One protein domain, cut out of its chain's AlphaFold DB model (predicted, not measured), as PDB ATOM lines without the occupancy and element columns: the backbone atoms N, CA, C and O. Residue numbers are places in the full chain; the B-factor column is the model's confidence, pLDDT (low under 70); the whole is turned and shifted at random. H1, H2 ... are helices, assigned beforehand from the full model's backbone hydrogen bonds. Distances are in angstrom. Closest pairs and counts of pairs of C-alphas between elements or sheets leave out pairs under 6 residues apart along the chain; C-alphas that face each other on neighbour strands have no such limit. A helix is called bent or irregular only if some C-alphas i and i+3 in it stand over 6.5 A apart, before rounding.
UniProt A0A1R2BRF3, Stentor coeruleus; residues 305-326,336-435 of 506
ATOM      1  N   ILE A 305     116.403  93.608 134.541       95.31
ATOM      2  CA  ILE A 305     115.305  93.164 133.660       95.31
ATOM      3  C   ILE A 305     114.822  94.323 132.783       95.31
ATOM      4  O   ILE A 305     114.668  94.174 131.572       95.31
ATOM      5  N   HIS A 306     114.597  95.483 133.398       95.25
ATOM      6  CA  HIS A 306     114.129  96.681 132.718       95.25
ATOM      7  C   HIS A 306     115.067  97.109 131.582       95.25
ATOM      8  O   HIS A 306     114.632  97.271 130.442       95.25
ATOM      9  N   ASP A 307     116.362  97.228 131.863       95.75
ATOM     10  CA  ASP A 307     117.351  97.672 130.883       95.75
ATOM     11  C   ASP A 307     117.531  96.659 129.746       95.75
ATOM     12  O   ASP A 307     117.714  97.047 128.590       95.75
ATOM     13  N   ILE A 308     117.455  95.360 130.055       95.50
ATOM     14  CA  ILE A 308     117.498  94.293 129.050       95.50
ATOM     15  C   ILE A 308     116.286  94.395 128.121       95.50
ATOM     16  O   ILE A 308     116.460  94.365 126.903       95.50
ATOM     17  N   ILE A 309     115.078  94.573 128.664       95.81
ATOM     18  CA  ILE A 309     113.853  94.724 127.864       95.81
ATOM     19  C   ILE A 309     113.976  95.905 126.900       95.81
ATOM     20  O   ILE A 309     113.729  95.741 125.704       95.81
ATOM     21  N   LEU A 310     114.403  97.078 127.380       96.31
ATOM     22  CA  LEU A 310     114.548  98.254 126.520       96.31
ATOM     23  C   LEU A 310     115.571  98.014 125.400       96.31
ATOM     24  O   LEU A 310     115.296  98.316 124.236       96.31
ATOM     25  N   LYS A 311     116.722  97.406 125.711       95.00
ATOM     26  CA  LYS A 311     117.756  97.070 124.714       95.00
ATOM     27  C   LYS A 311     117.270  96.059 123.679       95.00
ATOM     28  O   LYS A 311     117.510  96.240 122.480       95.00
ATOM     29  N   LEU A 312     116.589  95.001 124.117       93.25
ATOM     30  CA  LEU A 312     116.036  93.982 123.226       93.25
ATOM     31  C   LEU A 312     114.962  94.576 122.317       93.25
ATOM     32  O   LEU A 312     114.992  94.347 121.107       93.25
ATOM     33  N   PHE A 313     114.075  95.405 122.865       95.00
ATOM     34  CA  PHE A 313     113.044  96.073 122.083       95.00
ATOM     35  C   PHE A 313     113.638  97.028 121.040       95.00
ATOM     36  O   PHE A 313     113.269  96.957 119.869       95.00
ATOM     37  N   GLN A 314     114.627  97.853 121.408       93.69
ATOM     38  CA  GLN A 314     115.351  98.700 120.446       93.69
ATOM     39  C   GLN A 314     116.014  97.880 119.339       93.69
ATOM     40  O   GLN A 314     116.009  98.279 118.173       93.69
ATOM     41  N   THR A 315     116.593  96.732 119.694       90.94
ATOM     42  CA  THR A 315     117.232  95.832 118.730       90.94
ATOM     43  C   THR A 315     116.210  95.267 117.748       90.94
ATOM     44  O   THR A 315     116.453  95.294 116.541       90.94
ATOM     45  N   GLN A 316     115.048  94.821 118.235       89.38
ATOM     46  CA  GLN A 316     113.973  94.329 117.371       89.38
ATOM     47  C   GLN A 316     113.402  95.434 116.486       89.38
ATOM     48  O   GLN A 316     113.312  95.260 115.276       89.38
ATOM     49  N   ARG A 317     113.155  96.623 117.041       89.44
ATOM     50  CA  ARG A 317     112.721  97.799 116.279       89.44
ATOM     51  C   ARG A 317     113.684  98.143 115.137       89.44
ATOM     52  O   ARG A 317     113.244  98.369 114.009       89.44
ATOM     53  N   LYS A 318     115.002  98.121 115.380       87.31
ATOM     54  CA  LYS A 318     116.023  98.327 114.330       87.31
ATOM     55  C   LYS A 318     115.944  97.263 113.232       87.31
ATOM     56  O   LYS A 318     116.011  97.606 112.053       87.31
ATOM     57  N   ARG A 319     115.753  95.989 113.598       82.94
ATOM     58  CA  ARG A 319     115.569  94.890 112.633       82.94
ATOM     59  C   ARG A 319     114.322  95.103 111.779       82.94
ATOM     60  O   ARG A 319     114.418  95.039 110.553       82.94
ATOM     61  N   THR A 320     113.193  95.441 112.398       76.00
ATOM     62  CA  THR A 320     111.920  95.745 111.726       76.00
ATOM     63  C   THR A 320     112.029  96.939 110.767       76.00
ATOM     64  O   THR A 320     111.462  96.910 109.674       76.00
ATOM     65  N   GLY A 321     112.796  97.972 111.136       71.06
ATOM     66  CA  GLY A 321     113.094  99.111 110.262       71.06
ATOM     67  C   GLY A 321     113.988  98.742 109.072       71.06
ATOM     68  O   GLY A 321     113.725  99.166 107.948       71.06
ATOM     69  N   SER A 322     115.009  97.906 109.287       68.06
ATOM     70  CA  SER A 322     115.944  97.475 108.231       68.06
ATOM     71  C   SER A 322     115.334  96.503 107.206       68.06
ATOM     72  O   SER A 322     115.690  96.530 106.030       68.06
ATOM     73  N   THR A 323     114.338  95.702 107.607       59.81
ATOM     74  CA  THR A 323     113.612  94.741 106.742       59.81
ATOM     75  C   THR A 323     112.625  95.405 105.775       59.81
ATOM     76  O   THR A 323     111.787  94.748 105.161       59.81
ATOM     77  N   LEU A 324     112.699  96.722 105.582       49.91
ATOM     78  CA  LEU A 324     112.153  97.368 104.384       49.91
ATOM     79  C   LEU A 324     112.963  97.044 103.113       49.91
ATOM     80  O   LEU A 324     112.484  97.330 102.022       49.91
ATOM     81  N   ILE A 325     114.141  96.417 103.246       47.81
ATOM     82  CA  ILE A 325     115.032  96.064 102.127       47.81
ATOM     83  C   ILE A 325     114.991  94.565 101.768       47.81
ATOM     84  O   ILE A 325     115.363  94.202 100.657       47.81
ATOM     85  N   GLN A 326     114.491  93.685 102.641       36.59
ATOM     86  CA  GLN A 326     114.365  92.254 102.339       36.59
ATOM     87  C   GLN A 326     113.058  91.696 102.905       36.59
ATOM     88  O   GLN A 326     112.831  91.692 104.116       36.59
ATOM     89  N   ASN A 336     114.373  80.919 121.798       60.22
ATOM     90  CA  ASN A 336     115.367  81.979 121.975       60.22
ATOM     91  C   ASN A 336     115.144  83.199 121.060       60.22
ATOM     92  O   ASN A 336     116.041  84.034 120.923       60.22
ATOM     93  N   ASP A 337     113.987  83.311 120.401       78.75
ATOM     94  CA  ASP A 337     113.617  84.519 119.667       78.75
ATOM     95  C   ASP A 337     113.491  85.694 120.654       78.75
ATOM     96  O   ASP A 337     112.689  85.631 121.594       78.75
ATOM     97  N   PRO A 338     114.251  86.791 120.472       80.56
ATOM     98  CA  PRO A 338     114.164  87.917 121.385       80.56
ATOM     99  C   PRO A 338     112.774  88.566 121.424       80.56
ATOM    100  O   PRO A 338     112.461  89.214 122.417       80.56
ATOM    101  N   GLU A 339     111.936  88.417 120.387       82.94
ATOM    102  CA  GLU A 339     110.539  88.875 120.460       82.94
ATOM    103  C   GLU A 339     109.721  88.038 121.455       82.94
ATOM    104  O   GLU A 339     109.047  88.596 122.323       82.94
ATOM    105  N   TYR A 340     109.833  86.710 121.398       82.69
ATOM    106  CA  TYR A 340     109.178  85.815 122.354       82.69
ATOM    107  C   TYR A 340     109.620  86.099 123.797       82.69
ATOM    108  O   TYR A 340     108.785  86.232 124.694       82.69
ATOM    109  N   LEU A 341     110.925  86.276 124.016       83.44
ATOM    110  CA  LEU A 341     111.473  86.607 125.335       83.44
ATOM    111  C   LEU A 341     110.969  87.957 125.859       83.44
ATOM    112  O   LEU A 341     110.684  88.079 127.050       83.44
ATOM    113  N   LEU A 342     110.811  88.956 124.984       88.62
ATOM    114  CA  LEU A 342     110.191  90.232 125.345       88.62
ATOM    115  C   LEU A 342     108.753  90.029 125.820       88.62
ATOM    116  O   LEU A 342     108.400  90.522 126.888       88.62
ATOM    117  N   ILE A 343     107.940  89.274 125.075       86.81
ATOM    118  CA  ILE A 343     106.545  88.991 125.447       86.81
ATOM    119  C   ILE A 343     106.489  88.353 126.837       86.81
ATOM    120  O   ILE A 343     105.761  88.833 127.708       86.81
ATOM    121  N   LYS A 344     107.299  87.316 127.075       84.31
ATOM    122  CA  LYS A 344     107.343  86.614 128.365       84.31
ATOM    123  C   LYS A 344     107.778  87.514 129.511       84.31
ATOM    124  O   LYS A 344     107.128  87.538 130.556       84.31
ATOM    125  N   ALA A 345     108.815  88.317 129.308       90.19
ATOM    126  CA  ALA A 345     109.274  89.250 130.323       90.19
ATOM    127  C   ALA A 345     108.208  90.303 130.663       90.19
ATOM    128  O   ALA A 345     107.977  90.585 131.841       90.19
ATOM    129  N   ILE A 346     107.510  90.849 129.660       91.88
ATOM    130  CA  ILE A 346     106.423  91.806 129.897       91.88
ATOM    131  C   ILE A 346     105.257  91.140 130.632       91.88
ATOM    132  O   ILE A 346     104.750  91.735 131.581       91.88
ATOM    133  N   GLN A 347     104.871  89.910 130.273       88.31
ATOM    134  CA  GLN A 347     103.856  89.133 131.003       88.31
ATOM    135  C   GLN A 347     104.192  89.037 132.493       88.31
ATOM    136  O   GLN A 347     103.365  89.390 133.336       88.31
ATOM    137  N   CYS A 348     105.441  88.693 132.817       88.19
ATOM    138  CA  CYS A 348     105.913  88.649 134.198       88.19
ATOM    139  C   CYS A 348     105.779  90.008 134.904       88.19
ATOM    140  O   CYS A 348     105.362  90.068 136.056       88.19
ATOM    141  N   LEU A 349     106.152  91.116 134.254       90.31
ATOM    142  CA  LEU A 349     106.087  92.450 134.872       90.31
ATOM    143  C   LEU A 349     104.650  92.939 135.072       90.31
ATOM    144  O   LEU A 349     104.359  93.622 136.058       90.31
ATOM    145  N   VAL A 350     103.762  92.589 134.145       90.75
ATOM    146  CA  VAL A 350     102.337  92.907 134.210       90.75
ATOM    147  C   VAL A 350     101.671  92.190 135.382       90.75
ATOM    148  O   VAL A 350     100.888  92.823 136.090       90.75
ATOM    149  N   ASP A 351     102.044  90.941 135.675       89.00
ATOM    150  CA  ASP A 351     101.529  90.192 136.833       89.00
ATOM    151  C   ASP A 351     101.694  90.956 138.157       89.00
ATOM    152  O   ASP A 351     100.825  90.901 139.025       89.00
ATOM    153  N   PHE A 352     102.763  91.747 138.298       87.94
ATOM    154  CA  PHE A 352     103.017  92.571 139.487       87.94
ATOM    155  C   PHE A 352     102.460  94.001 139.411       87.94
ATOM    156  O   PHE A 352     102.593  94.759 140.378       87.94
ATOM    157  N   GLY A 353     101.871  94.390 138.279       83.38
ATOM    158  CA  GLY A 353     101.193  95.674 138.072       83.38
ATOM    159  C   GLY A 353      99.667  95.590 138.155       83.38
ATOM    160  O   GLY A 353      98.998  96.623 138.199       83.38
ATOM    161  N   VAL A 354      99.111  94.378 138.189       82.19
ATOM    162  CA  VAL A 354      97.667  94.120 138.147       82.19
ATOM    163  C   VAL A 354      97.153  93.738 139.533       82.19
ATOM    164  O   VAL A 354      97.770  92.973 140.267       82.19
ATOM    165  N   HIS A 355      95.989  94.274 139.888       78.94
ATOM    166  CA  HIS A 355      95.176  93.817 141.015       78.94
ATOM    167  C   HIS A 355      93.888  93.163 140.507       78.94
ATOM    168  O   HIS A 355      93.465  93.430 139.377       78.94
ATOM    169  N   GLU A 356      93.201  92.391 141.352       72.50
ATOM    170  CA  GLU A 356      91.999  91.631 140.986       72.50
ATOM    171  C   GLU A 356      90.985  92.548 140.290       72.50
ATOM    172  O   GLU A 356      90.589  92.305 139.156       72.50
ATOM    173  N   ARG A 357      90.662  93.697 140.902       76.38
ATOM    174  CA  ARG A 357      89.683  94.657 140.348       76.38
ATOM    175  C   ARG A 357      90.073  95.281 138.995       76.38
ATOM    176  O   ARG A 357      89.219  95.847 138.328       76.38
ATOM    177  N   SER A 358      91.351  95.245 138.615       79.50
ATOM    178  CA  SER A 358      91.846  95.824 137.356       79.50
ATOM    179  C   SER A 358      91.987  94.790 136.255       79.50
ATOM    180  O   SER A 358      92.052  95.164 135.087       79.50
ATOM    181  N   LEU A 359      92.007  93.506 136.615       79.06
ATOM    182  CA  LEU A 359      92.197  92.423 135.670       79.06
ATOM    183  C   LEU A 359      91.144  92.403 134.546       79.06
ATOM    184  O   LEU A 359      91.554  92.252 133.397       79.06
ATOM    185  N   PRO A 360      89.838  92.666 134.788       78.50
ATOM    186  CA  PRO A 360      88.855  92.749 133.700       78.50
ATOM    187  C   PRO A 360      89.171  93.841 132.668       78.50
ATOM    188  O   PRO A 360      88.722  93.780 131.529       78.50
ATOM    189  N   PHE A 361      89.946  94.853 133.063       82.25
ATOM    190  CA  PHE A 361      90.273  96.012 132.241       82.25
ATOM    191  C   PHE A 361      91.663  95.939 131.615       82.25
ATOM    192  O   PHE A 361      91.995  96.835 130.848       82.25
ATOM    193  N   ILE A 362      92.472  94.914 131.905       84.25
ATOM    194  CA  ILE A 362      93.880  94.829 131.473       84.25
ATOM    195  C   ILE A 362      94.053  94.899 129.943       84.25
ATOM    196  O   ILE A 362      95.052  95.415 129.447       84.25
ATOM    197  N   TYR A 363      93.035  94.465 129.196       82.31
ATOM    198  CA  TYR A 363      92.987  94.506 127.730       82.31
ATOM    199  C   TYR A 363      92.315  95.761 127.163       82.31
ATOM    200  O   TYR A 363      92.190  95.918 125.949       82.31
ATOM    201  N   HIS A 364      91.869  96.681 128.014       87.94
ATOM    202  CA  HIS A 364      91.296  97.935 127.560       87.94
ATOM    203  C   HIS A 364      92.407  98.964 127.327       87.94
ATOM    204  O   HIS A 364      93.292  99.152 128.156       87.94
ATOM    205  N   SER A 365      92.302  99.749 126.253       87.38
ATOM    206  CA  SER A 365      93.151 100.935 126.019       87.38
ATOM    207  C   SER A 365      93.159 101.967 127.163       87.38
ATOM    208  O   SER A 365      94.074 102.778 127.247       87.38
ATOM    209  N   LYS A 366      92.155 101.937 128.052       87.75
ATOM    210  CA  LYS A 366      92.011 102.812 129.225       87.75
ATOM    211  C   LYS A 366      92.583 102.189 130.499       87.75
ATOM    212  O   LYS A 366      92.477 102.801 131.560       87.75
ATOM    213  N   PHE A 367      93.149 100.984 130.418       89.56
ATOM    214  CA  PHE A 367      93.894 100.405 131.525       89.56
ATOM    215  C   PHE A 367      94.979 101.385 131.955       89.56
ATOM    216  O   PHE A 367      95.742 101.864 131.119       89.56
ATOM    217  N   VAL A 368      95.032 101.680 133.250       91.00
ATOM    218  CA  VAL A 368      96.056 102.548 133.827       91.00
ATOM    219  C   VAL A 368      97.202 101.649 134.283       91.00
ATOM    220  O   VAL A 368      97.012 100.912 135.255       91.00
ATOM    221  N   PRO A 369      98.364 101.672 133.600       91.25
ATOM    222  CA  PRO A 369      99.544 100.938 134.037       91.25
ATOM    223  C   PRO A 369      99.907 101.312 135.471       91.25
ATOM    224  O   PRO A 369      99.833 102.480 135.844       91.25
ATOM    225  N   LYS A 370     100.305 100.323 136.270       89.69
ATOM    226  CA  LYS A 370     100.796 100.529 137.637       89.69
ATOM    227  C   LYS A 370     102.023  99.670 137.897       89.69
ATOM    228  O   LYS A 370     102.223  98.631 137.264       89.69
ATOM    229  N   GLY A 371     102.820 100.078 138.879       87.88
ATOM    230  CA  GLY A 371     103.932  99.274 139.378       87.88
ATOM    231  C   GLY A 371     105.054  99.143 138.350       87.88
ATOM    232  O   GLY A 371     105.446 100.120 137.722       87.88
ATOM    233  N   PHE A 372     105.606  97.941 138.180       87.50
ATOM    234  CA  PHE A 372     106.768  97.746 137.305       87.50
ATOM    235  C   PHE A 372     106.456  97.992 135.830       87.50
ATOM    236  O   PHE A 372     107.281  98.561 135.115       87.50
ATOM    237  N   TYR A 373     105.261  97.599 135.386       92.94
ATOM    238  CA  TYR A 373     104.852  97.796 134.001       92.94
ATOM    239  C   TYR A 373     104.669  99.278 133.648       92.94
ATOM    240  O   TYR A 373     104.915  99.662 132.513       92.94
ATOM    241  N   GLU A 374     104.290 100.125 134.609       94.81
ATOM    242  CA  GLU A 374     104.133 101.570 134.395       94.81
ATOM    243  C   GLU A 374     105.423 102.228 133.904       94.81
ATOM    244  O   GLU A 374     105.395 103.009 132.956       94.81
ATOM    245  N   LYS A 375     106.561 101.864 134.501       94.94
ATOM    246  CA  LYS A 375     107.856 102.405 134.089       94.94
ATOM    247  C   LYS A 375     108.200 101.998 132.652       94.94
ATOM    248  O   LYS A 375     108.483 102.860 131.832       94.94
ATOM    249  N   ILE A 376     108.077 100.707 132.331       95.75
ATOM    250  CA  ILE A 376     108.306 100.206 130.966       95.75
ATOM    251  C   ILE A 376     107.351 100.869 129.970       95.75
ATOM    252  O   ILE A 376     107.770 101.266 128.890       95.75
ATOM    253  N   HIS A 377     106.074 101.011 130.324       96.25
ATOM    254  CA  HIS A 377     105.089 101.694 129.493       96.25
ATOM    255  C   HIS A 377     105.533 103.118 129.143       96.25
ATOM    256  O   HIS A 377     105.509 103.482 127.967       96.25
ATOM    257  N   ASN A 378     105.954 103.900 130.139       97.19
ATOM    258  CA  ASN A 378     106.390 105.280 129.942       97.19
ATOM    259  C   ASN A 378     107.649 105.361 129.069       97.19
ATOM    260  O   ASN A 378     107.656 106.111 128.094       97.19
ATOM    261  N   ASP A 379     108.656 104.532 129.345       97.56
ATOM    262  CA  ASP A 379     109.916 104.529 128.594       97.56
ATOM    263  C   ASP A 379     109.693 104.101 127.131       97.56
ATOM    264  O   ASP A 379     110.248 104.686 126.203       97.56
ATOM    265  N   ILE A 380     108.810 103.126 126.885       97.31
ATOM    266  CA  ILE A 380     108.443 102.704 125.524       97.31
ATOM    267  C   ILE A 380     107.656 103.794 124.795       97.31
ATOM    268  O   ILE A 380     107.858 103.991 123.594       97.31
ATOM    269  N   VAL A 381     106.772 104.510 125.492       97.38
ATOM    270  CA  VAL A 381     106.042 105.663 124.951       97.38
ATOM    271  C   VAL A 381     107.015 106.766 124.528       97.38
ATOM    272  O   VAL A 381     106.947 107.220 123.385       97.38
ATOM    273  N   GLU A 382     107.959 107.133 125.391       97.44
ATOM    274  CA  GLU A 382     108.986 108.141 125.109       97.44
ATOM    275  C   GLU A 382     109.884 107.721 123.940       97.44
ATOM    276  O   GLU A 382     109.970 108.428 122.933       97.44
ATOM    277  N   MET A 383     110.433 106.504 123.985       96.81
ATOM    278  CA  MET A 383     111.248 105.954 122.900       96.81
ATOM    279  C   MET A 383     110.495 105.876 121.569       96.81
ATOM    280  O   MET A 383     111.100 105.941 120.501       96.81
ATOM    281  N   THR A 384     109.177 105.667 121.596       97.31
ATOM    282  CA  THR A 384     108.349 105.653 120.380       97.31
ATOM    283  C   THR A 384     108.174 107.058 119.818       97.31
ATOM    284  O   THR A 384     108.266 107.231 118.604       97.31
ATOM    285  N   TYR A 385     107.986 108.065 120.674       96.69
ATOM    286  CA  TYR A 385     107.952 109.462 120.246       96.69
ATOM    287  C   TYR A 385     109.272 109.881 119.594       96.69
ATOM    288  O   TYR A 385     109.260 110.357 118.458       96.69
ATOM    289  N   GLU A 386     110.407 109.630 120.249       95.81
ATOM    290  CA  GLU A 386     111.734 109.941 119.704       95.81
ATOM    291  C   GLU A 386     111.989 109.228 118.373       95.81
ATOM    292  O   GLU A 386     112.436 109.840 117.399       95.81
ATOM    293  N   TYR A 387     111.648 107.939 118.307       95.19
ATOM    294  CA  TYR A 387     111.795 107.155 117.090       95.19
ATOM    295  C   TYR A 387     110.965 107.743 115.948       95.19
ATOM    296  O   TYR A 387     111.503 107.986 114.870       95.19
ATOM    297  N   TYR A 388     109.689 108.057 116.171       95.06
ATOM    298  CA  TYR A 388     108.832 108.616 115.123       95.06
ATOM    299  C   TYR A 388     109.250 110.031 114.709       95.06
ATOM    300  O   TYR A 388     109.236 110.347 113.521       95.06
ATOM    301  N   MET A 389     109.718 110.855 115.647       94.19
ATOM    302  CA  MET A 389     110.307 112.158 115.331       94.19
ATOM    303  C   MET A 389     111.543 112.024 114.437       94.19
ATOM    304  O   MET A 389     111.680 112.775 113.469       94.19
ATOM    305  N   SER A 390     112.410 111.042 114.704       92.12
ATOM    306  CA  SER A 390     113.600 110.789 113.883       92.12
ATOM    307  C   SER A 390     113.258 110.384 112.446       92.12
ATOM    308  O   SER A 390     114.030 110.656 111.528       92.12
ATOM    309  N   LEU A 391     112.075 109.800 112.222       91.56
ATOM    310  CA  LEU A 391     111.648 109.351 110.903       91.56
ATOM    311  C   LEU A 391     111.197 110.494 109.988       91.56
ATOM    312  O   LEU A 391     111.138 110.265 108.782       91.56
ATOM    313  N   LYS A 392     110.932 111.709 110.501       89.56
ATOM    314  CA  LYS A 392     110.456 112.867 109.705       89.56
ATOM    315  C   LYS A 392     111.350 113.195 108.502       89.56
ATOM    316  O   LYS A 392     110.857 113.687 107.492       89.56
ATOM    317  N   VAL A 393     112.643 112.867 108.572       87.31
ATOM    318  CA  VAL A 393     113.606 113.059 107.470       87.31
ATOM    319  C   VAL A 393     113.327 112.174 106.248       87.31
ATOM    320  O   VAL A 393     113.830 112.445 105.159       87.31
ATOM    321  N   HIS A 394     112.537 111.112 106.403       85.94
ATOM    322  CA  HIS A 394     112.163 110.211 105.320       85.94
ATOM    323  C   HIS A 394     110.862 110.650 104.640       85.94
ATOM    324  O   HIS A 394     109.996 111.273 105.252       85.94
ATOM    325  N   GLY A 395     110.687 110.268 103.372       85.44
ATOM    326  CA  GLY A 395     109.458 110.543 102.627       85.44
ATOM    327  C   GLY A 395     108.220 109.874 103.241       85.44
ATOM    328  O   GLY A 395     108.295 108.750 103.741       85.44
ATOM    329  N   TYR A 396     107.070 110.548 103.136       85.19
ATOM    330  CA  TYR A 396     105.793 110.167 103.759       85.19
ATOM    331  C   TYR A 396     105.422 108.682 103.587       85.19
ATOM    332  O   TYR A 396     105.142 107.982 104.561       85.19
ATOM    333  N   LYS A 397     105.499 108.166 102.352       84.88
ATOM    334  CA  LYS A 397     105.162 106.766 102.037       84.88
ATOM    335  C   LYS A 397     106.040 105.760 102.789       84.88
ATOM    336  O   LYS A 397     105.522 104.773 103.308       84.88
ATOM    337  N   ASN A 398     107.342 106.028 102.899       86.31
ATOM    338  CA  ASN A 398     108.274 105.147 103.606       86.31
ATOM    339  C   ASN A 398     108.000 105.169 105.113       86.31
ATOM    340  O   ASN A 398     107.929 104.110 105.736       86.31
ATOM    341  N   ARG A 399     107.753 106.354 105.693       89.31
ATOM    342  CA  ARG A 399     107.393 106.484 107.116       89.31
ATOM    343  C   ARG A 399     106.127 105.705 107.453       89.31
ATOM    344  O   ARG A 399     106.120 104.952 108.422       89.31
ATOM    345  N   LYS A 400     105.085 105.808 106.615       88.44
ATOM    346  CA  LYS A 400     103.813 105.082 106.793       88.44
ATOM    347  C   LYS A 400     104.032 103.568 106.914       88.44
ATOM    348  O   LYS A 400     103.417 102.933 107.770       88.44
ATOM    349  N   GLN A 401     104.937 102.997 106.113       88.62
ATOM    350  CA  GLN A 401     105.291 101.575 106.202       88.62
ATOM    351  C   GLN A 401     106.076 101.239 107.477       88.62
ATOM    352  O   GLN A 401     105.752 100.249 108.134       88.62
ATOM    353  N   VAL A 402     107.061 102.064 107.860       89.94
ATOM    354  CA  VAL A 402     107.822 101.878 109.111       89.94
ATOM    355  C   VAL A 402     106.888 101.898 110.322       89.94
ATOM    356  O   VAL A 402     106.943 100.987 111.144       89.94
ATOM    357  N   TYR A 403     105.986 102.884 110.410       91.88
ATOM    358  CA  TYR A 403     105.028 102.981 111.514       91.88
ATOM    359  C   TYR A 403     104.113 101.773 111.607       91.88
ATOM    360  O   TYR A 403     103.792 101.337 112.708       91.88
ATOM    361  N   LYS A 404     103.662 101.242 110.464       91.56
ATOM    362  CA  LYS A 404     102.805 100.058 110.451       91.56
ATOM    363  C   LYS A 404     103.530  98.870 111.084       91.56
ATOM    364  O   LYS A 404     102.985  98.263 112.001       91.56
ATOM    365  N   LYS A 405     104.762  98.594 110.646       90.94
ATOM    366  CA  LYS A 405     105.554  97.475 111.171       90.94
ATOM    367  C   LYS A 405     105.942  97.669 112.644       90.94
ATOM    368  O   LYS A 405     105.868  96.721 113.419       90.94
ATOM    369  N   ASP A 406     106.326  98.882 113.055       93.31
ATOM    370  CA  ASP A 406     106.645  99.165 114.465       93.31
ATOM    371  C   ASP A 406     105.407  99.026 115.359       93.31
ATOM    372  O   ASP A 406     105.469  98.406 116.416       93.31
ATOM    373  N   LEU A 407     104.248  99.517 114.909       93.62
ATOM    374  CA  LEU A 407     102.995  99.350 115.641       93.62
ATOM    375  C   LEU A 407     102.592  97.875 115.757       93.62
ATOM    376  O   LEU A 407     102.085  97.478 116.800       93.62
ATOM    377  N   GLU A 408     102.808  97.058 114.724       91.38
ATOM    378  CA  GLU A 408     102.592  95.605 114.782       91.38
ATOM    379  C   GLU A 408     103.523  94.929 115.800       91.38
ATOM    380  O   GLU A 408     103.075  94.070 116.558       91.38
ATOM    381  N   LEU A 409     104.789  95.348 115.890       90.50
ATOM    382  CA  LEU A 409     105.705  94.887 116.936       90.50
ATOM    383  C   LEU A 409     105.216  95.295 118.335       90.50
ATOM    384  O   LEU A 409     105.093  94.440 119.209       90.50
ATOM    385  N   ILE A 410     104.873  96.573 118.545       93.81
ATOM    386  CA  ILE A 410     104.344  97.051 119.833       93.81
ATOM    387  C   ILE A 410     103.072  96.276 120.203       93.81
ATOM    388  O   ILE A 410     102.897  95.903 121.362       93.81
ATOM    389  N   LYS A 411     102.210  95.992 119.217       90.12
ATOM    390  CA  LYS A 411     100.976  95.223 119.405       90.12
ATOM    391  C   LYS A 411     101.189  93.775 119.821       90.12
ATOM    392  O   LYS A 411     100.333  93.198 120.476       90.12
ATOM    393  N   ARG A 412     102.304  93.168 119.435       87.38
ATOM    394  CA  ARG A 412     102.619  91.795 119.841       87.38
ATOM    395  C   ARG A 412     103.214  91.739 121.246       87.38
ATOM    396  O   ARG A 412     102.956  90.785 121.968       87.38
ATOM    397  N   VAL A 413     103.963  92.771 121.642       89.50
ATOM    398  CA  VAL A 413     104.768  92.763 122.876       89.50
ATOM    399  C   VAL A 413     104.073  93.411 124.080       89.50
ATOM    400  O   VAL A 413     104.249  92.939 125.203       89.50
ATOM    401  N   PHE A 414     103.303  94.486 123.887       93.44
ATOM    402  CA  PHE A 414     102.816  95.333 124.985       93.44
ATOM    403  C   PHE A 414     101.293  95.339 125.132       93.44
ATOM    404  O   PHE A 414     100.552  95.006 124.210       93.44
ATOM    405  N   LEU A 415     100.819  95.786 126.302       92.12
ATOM    406  CA  LEU A 415      99.390  95.909 126.595       92.12
ATOM    407  C   LEU A 415      98.693  96.973 125.727       92.12
ATOM    408  O   LEU A 415      99.326  97.958 125.321       92.12
ATOM    409  N   PRO A 416      97.359  96.875 125.552       93.31
ATOM    410  CA  PRO A 416      96.603  97.787 124.698       93.31
ATOM    411  C   PRO A 416      96.694  99.273 125.031       93.31
ATOM    412  O   PRO A 416      96.700 100.117 124.137       93.31
ATOM    413  N   CYS A 417      96.829  99.622 126.308       94.31
ATOM    414  CA  CYS A 417      97.067 101.006 126.716       94.31
ATOM    415  C   CYS A 417      98.379 101.583 126.148       94.31
ATOM    416  O   CYS A 417      98.480 102.784 125.922       94.31
ATOM    417  N   THR A 418      99.380 100.741 125.880       96.25
ATOM    418  CA  THR A 418     100.702 101.156 125.377       96.25
ATOM    419  C   THR A 418     100.666 101.388 123.880       96.25
ATOM    420  O   THR A 418     101.107 102.434 123.404       96.25
ATOM    421  N   TRP A 419     100.066 100.466 123.126       94.94
ATOM    422  CA  TRP A 419      99.919 100.674 121.691       94.94
ATOM    423  C   TRP A 419      98.934 101.805 121.361       94.94
ATOM    424  O   TRP A 419      99.108 102.469 120.345       94.94
ATOM    425  N   ASP A 420      97.937 102.081 122.214       95.69
ATOM    426  CA  ASP A 420      97.001 103.202 122.028       95.69
ATOM    427  C   ASP A 420      97.751 104.536 122.105       95.69
ATOM    428  O   ASP A 420      97.578 105.419 121.263       95.69
ATOM    429  N   LYS A 421      98.686 104.642 123.057       96.94
ATOM    430  CA  LYS A 421      99.608 105.777 123.144       96.94
ATOM    431  C   LYS A 421     100.511 105.866 121.919       96.94
ATOM    432  O   LYS A 421     100.661 106.959 121.386       96.94
ATOM    433  N   ALA A 422     101.048 104.751 121.425       96.31
ATOM    434  CA  ALA A 422     101.853 104.746 120.201       96.31
ATOM    435  C   ALA A 422     101.068 105.249 118.970       96.31
ATOM    436  O   ALA A 422     101.612 106.000 118.159       96.31
ATOM    437  N   VAL A 423      99.780 104.899 118.847       95.81
ATOM    438  CA  VAL A 423      98.889 105.419 117.789       95.81
ATOM    439  C   VAL A 423      98.713 106.934 117.916       95.81
ATOM    440  O   VAL A 423      98.887 107.652 116.933       95.81
ATOM    441  N   LYS A 424      98.441 107.435 119.126       96.56
ATOM    442  CA  LYS A 424      98.295 108.878 119.390       96.56
ATOM    443  C   LYS A 424      99.579 109.659 119.135       96.56
ATOM    444  O   LYS A 424      99.542 110.750 118.578       96.56
ATOM    445  N   ILE A 425     100.723 109.086 119.503       97.00
ATOM    446  CA  ILE A 425     102.046 109.655 119.230       97.00
ATOM    447  C   ILE A 425     102.275 109.772 117.728       97.00
ATOM    448  O   ILE A 425     102.666 110.838 117.266       97.00
ATOM    449  N   ARG A 426     101.979 108.718 116.956       95.50
ATOM    450  CA  ARG A 426     102.049 108.776 115.490       95.50
ATOM    451  C   ARG A 426     101.178 109.899 114.936       95.50
ATOM    452  O   ARG A 426     101.673 110.688 114.140       95.50
ATOM    453  N   ALA A 427      99.912 109.964 115.353       95.38
ATOM    454  CA  ALA A 427      98.980 110.992 114.898       95.38
ATOM    455  C   ALA A 427      99.527 112.396 115.184       95.38
ATOM    456  O   ALA A 427      99.608 113.217 114.277       95.38
ATOM    457  N   LYS A 428     100.010 112.639 116.409       95.94
ATOM    458  CA  LYS A 428     100.617 113.915 116.806       95.94
ATOM    459  C   LYS A 428     101.833 114.274 115.950       95.94
ATOM    460  O   LYS A 428     101.912 115.380 115.429       95.94
ATOM    461  N   VAL A 429     102.768 113.337 115.791       94.94
ATOM    462  CA  VAL A 429     104.007 113.541 115.025       94.94
ATOM    463  C   VAL A 429     103.711 113.847 113.554       94.94
ATOM    464  O   VAL A 429     104.350 114.738 112.990       94.94
ATOM    465  N   GLU A 430     102.757 113.136 112.941       94.25
ATOM    466  CA  GLU A 430     102.370 113.351 111.542       94.25
ATOM    467  C   GLU A 430     101.554 114.629 111.352       94.25
ATOM    468  O   GLU A 430     101.821 115.339 110.392       94.25
ATOM    469  N   ILE A 431     100.640 114.983 112.264       94.31
ATOM    470  CA  ILE A 431      99.939 116.277 112.215       94.31
ATOM    471  C   ILE A 431     100.956 117.416 112.245       94.31
ATOM    472  O   ILE A 431     100.960 118.232 111.333       94.31
ATOM    473  N   GLU A 432     101.875 117.431 113.215       93.50
ATOM    474  CA  GLU A 432     102.896 118.484 113.320       93.50
ATOM    475  C   GLU A 432     103.758 118.607 112.046       93.50
ATOM    476  O   GLU A 432     104.121 119.711 111.636       93.50
ATOM    477  N   ASP A 433     104.120 117.481 111.418       92.81
ATOM    478  CA  ASP A 433     104.897 117.472 110.169       92.81
ATOM    479  C   ASP A 433     104.065 117.953 108.969       92.81
ATOM    480  O   ASP A 433     104.512 118.791 108.179       92.81
ATOM    481  N   MET A 434     102.832 117.454 108.853       93.50
ATOM    482  CA  MET A 434     101.898 117.804 107.791       93.50
ATOM    483  C   MET A 434     101.497 119.273 107.857       93.50
ATOM    484  O   MET A 434     101.603 119.941 106.834       93.50
ATOM    485  N   GLU A 435     101.094 119.789 109.021       94.56
ATOM    486  CA  GLU A 435     100.736 121.200 109.210       94.56
ATOM    487  C   GLU A 435     101.882 122.099 108.763       94.56
ATOM    488  O   GLU A 435     101.700 122.957 107.903       94.56
TER     489      GLU A 435
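AT A GLANCE: This is residues 305 to 326 and 336 to 435 of the 506 residues of a protein of Stentor coeruleus (UniProt A0A1R2BRF3). Three long helices, H4, H5 and H6, run up and down with their centres in a triangle, and H1 and H2 cover the side of H4 and H5 away from H6. H1 crosses from H4 over to H5, H2 crosses near the other end of H5, and the short H3 with its loops makes one end of the longest axis. The printed part has 122 residues with six named helices, H1 to H6 in chain order, and no named strand: the class is all helix. The whole is compact, with a radius of gyration of the C-alphas of 14.8 A and spans of 46 by 36 by 20 A.

IN THESE COORDINATES: H4, the longest helix, holds residues 372 to 393 and measures 34.2 A from C-alpha 372 at (106.768, 97.746, 137.305) to C-alpha 393. It is only just irregular, with C-alphas 390 and 393 6.8 A apart. H5 is residues 396 to 413, 25.9 A, and H6 is residues 416 to 435, 28.4 A, ending at C-alpha 435 (100.736, 121.200, 109.210). H1, residues 305 to 322, spans 25.8 A from C-alpha 305 at (115.305, 93.164, 133.660). H2 is residues 338 to 351, 20.1 A. H3, residues 356 to 361, 9.9 A, is only just irregular: C-alphas 357 and 360 are 7.0 A apart.

HOW THE PARTS SIT: H4 and H5 are the hub, touching four helices each. H4 touches H6 at a shallow tilt of 24 degrees, the same way; the closest C-alphas, of Tyr 385 and Ile 425, are 6.0 A apart. H5 and H6 form a helical hairpin at 12 degrees, closest at the C-alphas of Lys 411 and Trp 419, 6.0 A. H4 and H5, also a hairpin, only just touch, with 3 pairs of C-alphas within 8 A, closest at Leu 391 and Arg 399, 6.4 A. H1, H2, H4, H5 and H6 form an up-and-down bundle, each running against the one before it. H1 touches H5 with residues 317 to 321 alone, closest at the C-alphas of Gly 321 and Val 402, 6.1 A. H2 touches H1 at a steep tilt of 39 degrees, closest at the C-alphas of Ile 309 and Leu 342, 6.3 A. H2 also touches H5, whose residues 412 to 413 alone take part, closest at the C-alphas of Ile 343 and Val 413, 4.9 A. H3 touches no helix. Every O i to N i+4 pair is within hydrogen-bond range in H1, H2, H5 and H6; H4 has 15 of 18, and H3 has 0 of 2 but 2 of 3 O i to N i+3 pairs.

THE WHOLE: The C-alphas farthest apart, of Glu 356 and Gly 395, are 46.2 A apart. Residues 327 to 335 are not printed, and C-alphas 326 and 336 stand 22.2 A apart across that cut. Of the links that are printed whole, H3 to H4 is short and the others are tight. Mean pLDDT of the printed part is 88.5; residues 322 to 326 and residue 336 are under 70.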